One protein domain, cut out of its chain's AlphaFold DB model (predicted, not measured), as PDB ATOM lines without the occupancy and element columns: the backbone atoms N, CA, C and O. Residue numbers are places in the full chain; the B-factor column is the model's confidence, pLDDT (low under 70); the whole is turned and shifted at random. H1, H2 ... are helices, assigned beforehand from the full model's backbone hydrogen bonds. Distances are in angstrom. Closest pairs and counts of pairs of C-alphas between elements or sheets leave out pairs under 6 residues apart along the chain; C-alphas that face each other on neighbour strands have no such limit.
ATOM      1  N   ILE A   4     139.882 167.335 132.775       92.94
ATOM      2  CA  ILE A   4     139.028 166.621 131.799       92.94
ATOM      3  C   ILE A   4     138.621 165.201 132.250       92.94
ATOM      4  O   ILE A   4     137.646 164.641 131.753       92.94
ATOM      5  N   ASN A   5     139.353 164.619 133.207       94.31
ATOM      6  CA  ASN A   5     139.073 163.290 133.754       94.31
ATOM      7  C   ASN A   5     138.184 163.321 135.011       94.31
ATOM      8  O   ASN A   5     138.007 162.268 135.630       94.31
ATOM      9  N   VAL A   6     137.678 164.492 135.419       95.75
ATOM     10  CA  VAL A   6     136.659 164.629 136.471       95.75
ATOM     11  C   VAL A   6     135.315 164.190 135.901       95.75
ATOM     12  O   VAL A   6     134.909 164.688 134.859       95.75
ATOM     13  N   ALA A   7     134.629 163.261 136.566       94.69
ATOM     14  CA  ALA A   7     133.320 162.793 136.119       94.69
ATOM     15  C   ALA A   7     132.294 163.937 136.155       94.69
ATOM     16  O   ALA A   7     131.991 164.466 137.224       94.69
ATOM     17  N   ALA A   8     131.766 164.303 134.989       93.44
ATOM     18  CA  ALA A   8     130.860 165.432 134.804       93.44
ATOM     19  C   ALA A   8     129.875 165.164 133.643       93.44
ATOM     20  O   ALA A   8     130.107 164.255 132.836       93.44
ATOM     21  N   PRO A   9     128.761 165.911 133.517       95.94
ATOM     22  CA  PRO A   9     127.813 165.728 132.415       95.94
ATOM     23  C   PRO A   9     128.469 165.738 131.023       95.94
ATOM     24  O   PRO A   9     128.101 164.940 130.158       95.94
ATOM     25  N   GLU A  10     129.490 166.572 130.828       93.25
ATOM     26  CA  GLU A  10     130.205 166.773 129.563       93.25
ATOM     27  C   GLU A  10     130.937 165.509 129.096       93.25
ATOM     28  O   GLU A  10     131.050 165.262 127.894       93.25
ATOM     29  N   ASN A  11     131.394 164.670 130.032       94.00
ATOM     30  CA  ASN A  11     132.014 163.378 129.736       94.00
ATOM     31  C   ASN A  11     131.123 162.195 130.130       94.00
ATOM     32  O   ASN A  11     131.622 161.085 130.309       94.00
ATOM     33  N   ARG A  12     129.800 162.401 130.226       96.00
ATOM     34  CA  ARG A  12     128.821 161.360 130.584       96.00
ATOM     35  C   ARG A  12     129.154 160.667 131.908       96.00
ATOM     36  O   ARG A  12     128.964 159.458 132.032       96.00
ATOM     37  N   TRP A  13     129.656 161.428 132.878       93.44
ATOM     38  CA  TRP A  13     130.070 160.930 134.191       93.44
ATOM     39  C   TRP A  13     131.184 159.874 134.123       93.44
ATOM     40  O   TRP A  13     131.268 158.989 134.975       93.44
ATOM     41  N   THR A  14     132.045 159.955 133.106       93.75
ATOM     42  CA  THR A  14     133.210 159.072 132.953       93.75
ATOM     43  C   THR A  14     134.488 159.761 133.428       93.75
ATOM     44  O   THR A  14     134.551 160.978 133.532       93.75
ATOM     45  N   GLY A  15     135.528 158.987 133.741       93.31
ATOM     46  CA  GLY A  15     136.819 159.531 134.163       93.31
ATOM     47  C   GLY A  15     137.363 158.886 135.433       93.31
ATOM     48  O   GLY A  15     136.639 158.289 136.228       93.31
ATOM     49  N   SER A  16     138.682 158.960 135.603       93.38
ATOM     50  CA  SER A  16     139.398 158.340 136.725       93.38
ATOM     51  C   SER A  16     139.744 159.319 137.848       93.38
ATOM     52  O   SER A  16     140.226 158.891 138.899       93.38
ATOM     53  N   ASN A  17     139.492 160.620 137.669       94.12
ATOM     54  CA  ASN A  17     139.709 161.625 138.706       94.12
ATOM     55  C   ASN A  17     138.530 161.636 139.688       94.12
ATOM     56  O   ASN A  17     137.634 162.474 139.618       94.12
ATOM     57  N   ARG A  18     138.535 160.666 140.605       89.69
ATOM     58  CA  ARG A  18     137.464 160.488 141.598       89.69
ATOM     59  C   ARG A  18     137.418 161.585 142.662       89.69
ATOM     60  O   ARG A  18     136.380 161.760 143.283       89.69
ATOM     61  N   GLY A  19     138.526 162.296 142.878       90.38
ATOM     62  CA  GLY A  19     138.611 163.383 143.857       90.38
ATOM     63  C   GLY A  19     138.072 164.721 143.348       90.38
ATOM     64  O   GLY A  19     137.978 165.658 144.128       90.38
ATOM     65  N   GLY A  20     137.753 164.836 142.051       94.06
ATOM     66  CA  GLY A  20     137.238 166.077 141.464       94.06
ATOM     67  C   GLY A  20     138.236 167.240 141.437       94.06
ATOM     68  O   GLY A  20     137.850 168.357 141.115       94.06
ATOM     69  N   TRP A  21     139.507 167.001 141.772       95.50
ATOM     70  CA  TRP A  21     140.525 168.049 141.837       95.50
ATOM     71  C   TRP A  21     140.929 168.520 140.440       95.50
ATOM     72  O   TRP A  21     141.126 167.703 139.537       95.50
ATOM     73  N   SER A  22     141.094 169.827 140.280       95.81
ATOM     74  CA  SER A  22     141.557 170.463 139.053       95.81
ATOM     75  C   SER A  22     142.562 171.562 139.385       95.81
ATOM     76  O   SER A  22     142.373 172.332 140.324       95.81
ATOM     77  N   ASP A  23     143.635 171.629 138.600       97.12
ATOM     78  CA  ASP A  23     144.669 172.651 138.720       97.12
ATOM     79  C   ASP A  23     145.209 172.970 137.309       97.12
ATOM     80  O   ASP A  23     145.646 172.055 136.599       97.12
ATOM     81  N   PRO A  24     145.146 174.238 136.856       97.31
ATOM     82  CA  PRO A  24     145.533 174.606 135.495       97.31
ATOM     83  C   PRO A  24     147.040 174.468 135.242       97.31
ATOM     84  O   PRO A  24     147.447 174.201 134.110       97.31
ATOM     85  N   GLU A  25     147.874 174.617 136.273       97.81
ATOM     86  CA  GLU A  25     149.319 174.434 136.151       97.81
ATOM     87  C   GLU A  25     149.666 172.948 136.034       97.81
ATOM     88  O   GLU A  25     150.499 172.571 135.205       97.81
ATOM     89  N   TYR A  26     148.975 172.082 136.780       97.88
ATOM     90  CA  TYR A  26     149.089 170.636 136.606       97.88
ATOM     91  C   TYR A  26     148.720 170.218 135.176       97.88
ATOM     92  O   TYR A  26     149.453 169.449 134.550       97.88
ATOM     93  N   ASP A  27     147.607 170.727 134.635       97.94
ATOM     94  CA  ASP A  27     147.193 170.422 133.262       97.94
ATOM     95  C   ASP A  27     148.228 170.907 132.231       97.94
ATOM     96  O   ASP A  27     148.581 170.150 131.321       97.94
ATOM     97  N   ARG A  28     148.800 172.107 132.414       97.94
ATOM     98  CA  ARG A  28     149.877 172.642 131.561       97.94
ATOM     99  C   ARG A  28     151.135 171.768 131.595       97.94
ATOM    100  O   ARG A  28     151.706 171.464 130.545       97.94
ATOM    101  N   LEU A  29     151.581 171.366 132.788       98.00
ATOM    102  CA  LEU A  29     152.743 170.488 132.963       98.00
ATOM    103  C   LEU A  29     152.503 169.111 132.342       98.00
ATOM    104  O   LEU A  29     153.401 168.562 131.699       98.00
ATOM    105  N   TYR A  30     151.292 168.573 132.489       97.31
ATOM    106  CA  TYR A  30     150.915 167.299 131.893       97.31
ATOM    107  C   TYR A  30     150.956 167.358 130.362       97.31
ATOM    108  O   TYR A  30     151.528 166.465 129.738       97.31
ATOM    109  N   ASP A  31     150.401 168.406 129.748       97.56
ATOM    110  CA  ASP A  31     150.421 168.574 128.289       97.56
ATOM    111  C   ASP A  31     151.856 168.710 127.746       97.56
ATOM    112  O   ASP A  31     152.209 168.095 126.734       97.56
ATOM    113  N   ALA A  32     152.729 169.426 128.459       97.38
ATOM    114  CA  ALA A  32     154.150 169.495 128.121       97.38
ATOM    115  C   ALA A  32     154.844 168.124 128.253       97.38
ATOM    116  O   ALA A  32     155.598 167.716 127.365       97.38
ATOM    117  N   PHE A  33     154.556 167.374 129.318       97.69
ATOM    118  CA  PHE A  33     155.106 166.034 129.537       97.69
ATOM    119  C   PHE A  33     154.732 165.040 128.432       97.69
ATOM    120  O   PHE A  33     155.566 164.227 128.030       97.69
ATOM    121  N   GLN A  34     153.508 165.117 127.899       97.38
ATOM    122  CA  GLN A  34     153.058 164.238 126.811       97.38
ATOM    123  C   GLN A  34     153.859 164.423 125.514       97.38
ATOM    124  O   GLN A  34     153.968 163.487 124.726       97.38
ATOM    125  N   THR A  35     154.434 165.607 125.296       97.88
ATOM    126  CA  THR A  35     155.147 165.960 124.056       97.88
ATOM    127  C   THR A  35     156.668 166.031 124.219       97.88
ATOM    128  O   THR A  35     157.398 166.065 123.230       97.88
ATOM    129  N   THR A  36     157.176 166.006 125.453       98.06
ATOM    130  CA  THR A  36     158.616 166.071 125.740       98.06
ATOM    131  C   THR A  36     159.270 164.696 125.561       98.06
ATOM    132  O   THR A  36     158.842 163.710 126.163       98.06
ATOM    133  N   LEU A  37     160.326 164.619 124.739       97.75
ATOM    134  CA  LEU A  37     161.097 163.384 124.505       97.75
ATOM    135  C   LEU A  37     162.341 163.267 125.392       97.75
ATOM    136  O   LEU A  37     162.695 162.169 125.809       97.75
ATOM    137  N   GLU A  38     162.998 164.392 125.667       98.25
ATOM    138  CA  GLU A  38     164.221 164.439 126.469       98.25
ATOM    139  C   GLU A  38     163.916 163.996 127.912       98.25
ATOM    140  O   GLU A  38     162.942 164.444 128.521       98.25
ATOM    141  N   ARG A  39     164.698 163.040 128.422       97.38
ATOM    142  CA  ARG A  39     164.379 162.293 129.640       97.38
ATOM    143  C   ARG A  39     164.463 163.162 130.889       97.38
ATOM    144  O   ARG A  39     163.591 163.031 131.747       97.38
ATOM    145  N   ASP A  40     165.468 164.020 130.985       98.19
ATOM    146  CA  ASP A  40     165.702 164.832 132.176       98.19
ATOM    147  C   ASP A  40     164.603 165.895 132.309       98.19
ATOM    148  O   ASP A  40     163.955 166.001 133.349       98.19
ATOM    149  N   ARG A  41     164.232 166.552 131.206       97.81
ATOM    150  CA  ARG A  41     163.078 167.464 131.144       97.81
ATOM    151  C   ARG A  41     161.766 166.782 131.513       97.81
ATOM    152  O   ARG A  41     160.940 167.380 132.201       97.81
ATOM    153  N   ARG A  42     161.550 165.536 131.076       98.00
ATOM    154  CA  ARG A  42     160.369 164.759 131.491       98.00
ATOM    155  C   ARG A  42     160.370 164.499 132.995       98.00
ATOM    156  O   ARG A  42     159.310 164.567 133.615       98.00
ATOM    157  N   ALA A  43     161.528 164.184 133.573       98.12
ATOM    158  CA  ALA A  43     161.662 163.958 135.007       98.12
ATOM    159  C   ALA A  43     161.351 165.235 135.804       98.12
ATOM    160  O   ALA A  43     160.572 165.169 136.754       98.12
ATOM    161  N   ASP A  44     161.844 166.393 135.361       98.19
ATOM    162  CA  ASP A  44     161.565 167.692 135.989       98.19
ATOM    163  C   ASP A  44     160.072 168.057 135.949       98.19
ATOM    164  O   ASP A  44     159.505 168.551 136.930       98.19
ATOM    165  N   GLN A  45     159.397 167.773 134.831       98.38
ATOM    166  CA  GLN A  45     157.951 167.972 134.694       98.38
ATOM    167  C   GLN A  45     157.167 167.060 135.646       98.38
ATOM    168  O   GLN A  45     156.238 167.525 136.307       98.38
ATOM    169  N   ILE A  46     157.553 165.781 135.760       97.94
ATOM    170  CA  ILE A  46     156.952 164.849 136.727       97.94
ATOM    171  C   ILE A  46     157.178 165.338 138.156       97.94
ATOM    172  O   ILE A  46     156.226 165.374 138.932       97.94
ATOM    173  N   ALA A  47     158.402 165.729 138.511       98.19
ATOM    174  CA  ALA A  47     158.721 166.230 139.843       98.19
ATOM    175  C   ALA A  47     157.884 167.471 140.192       98.19
ATOM    176  O   ALA A  47     157.348 167.568 141.295       98.19
ATOM    177  N   SER A  48     157.697 168.376 139.229       98.12
ATOM    178  CA  SER A  48     156.860 169.572 139.394       98.12
ATOM    179  C   SER A  48     155.377 169.228 139.576       98.12
ATOM    180  O   SER A  48     154.729 169.764 140.473       98.12
ATOM    181  N   MET A  49     154.842 168.282 138.792       98.00
ATOM    182  CA  MET A  49     153.476 167.773 138.980       98.00
ATOM    183  C   MET A  49     153.301 167.108 140.353       98.00
ATOM    184  O   MET A  49     152.305 167.347 141.034       98.00
ATOM    185  N   MET A  50     154.276 166.299 140.779       96.81
ATOM    186  CA  MET A  50     154.261 165.642 142.088       96.81
ATOM    187  C   MET A  50     154.295 166.655 143.228       96.81
ATOM    188  O   MET A  50     153.547 166.484 144.183       96.81
ATOM    189  N   ARG A  51     155.085 167.729 143.105       97.38
ATOM    190  CA  ARG A  51     155.114 168.821 144.085       97.38
ATOM    191  C   ARG A  51     153.733 169.450 144.278       97.38
ATOM    192  O   ARG A  51     153.289 169.578 145.412       97.38
ATOM    193  N   LEU A  52     153.023 169.780 143.195       97.12
ATOM    194  CA  LEU A  52     151.655 170.313 143.289       97.12
ATOM    195  C   LEU A  52     150.718 169.342 144.018       97.12
ATOM    196  O   LEU A  52     149.952 169.752 144.888       97.12
ATOM    197  N   MET A  53     150.804 168.049 143.697       95.31
ATOM    198  CA  MET A  53     149.990 167.026 144.357       95.31
ATOM    199  C   MET A  53     150.336 166.875 145.844       95.31
ATOM    200  O   MET A  53     149.440 166.667 146.654       95.31
ATOM    201  N   THR A  54     151.604 166.980 146.235       95.25
ATOM    202  CA  THR A  54     151.987 166.892 147.651       95.25
ATOM    203  C   THR A  54     151.656 168.158 148.432       95.25
ATOM    204  O   THR A  54     151.319 168.054 149.605       95.25
ATOM    205  N   ASP A  55     151.705 169.330 147.794       96.56
ATOM    206  CA  ASP A  55     151.400 170.613 148.435       96.56
ATOM    207  C   ASP A  55     149.885 170.788 148.648       96.56
ATOM    208  O   ASP A  55     149.454 171.299 149.680       96.56
ATOM    209  N   GLN A  56     149.064 170.344 147.689       96.50
ATOM    210  CA  GLN A  56     147.603 170.509 147.728       96.50
ATOM    211  C   GLN A  56     146.841 169.278 148.242       96.50
ATOM    212  O   GLN A  56     145.643 169.371 148.500       96.50
ATOM    213  N   LEU A  57     147.511 168.127 148.383       94.69
ATOM    214  CA  LEU A  57     146.953 166.879 148.926       94.69
ATOM    215  C   LEU A  57     145.613 166.434 148.290       94.69
ATOM    216  O   LEU A  57     144.694 166.040 149.012       94.69
TER     217      LEU A  57
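What this domain is: This is residues 4 to 57 of the 94 residues of an uncharacterized protein of Chloroflexi bacterium (UniProt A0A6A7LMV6). A winding stretch with no named element, residues 4 to 23, folds back on itself and leads into a helical hairpin of H1 and H2, the two helices side by side. The hairpin lies at one end of the long axis and the winding stretch at the other. The printed part has 54 residues, with two named helices, H1 then H2, and no named strand; the class is all helix. It is loose, with a radius of gyration of the C-alphas of 12.8 A, and spans 37 by 24 by 15 A, only just elongated.

How they stand to each other: H1, residues 24 to 35, and H2, residues 39 to 56, form a hairpin. They touch; their closest C-alphas, those of Tyr 26 and Met 49, are 5.8 A apart. They run opposite ways at a shallow tilt of 21 degrees. Every O i to N i+4 pair is within hydrogen-bond range in H2, and 7 of 8 in H1.

Where its parts are: H1 begins at C-alpha 24 (145.533, 174.606, 135.495) and is 17.3 A long from first to last C-alpha. H2, 26.0 A long, ends at C-alpha 56 (147.603, 170.509, 147.728).

The domain as a whole: The C-alphas farthest apart, those of Pro 9 and Asp 40, are 37.9 A apart. The link from H1 to H2 is tight. The printed part has no cut, and no printed residue is under 70 in pLDDT.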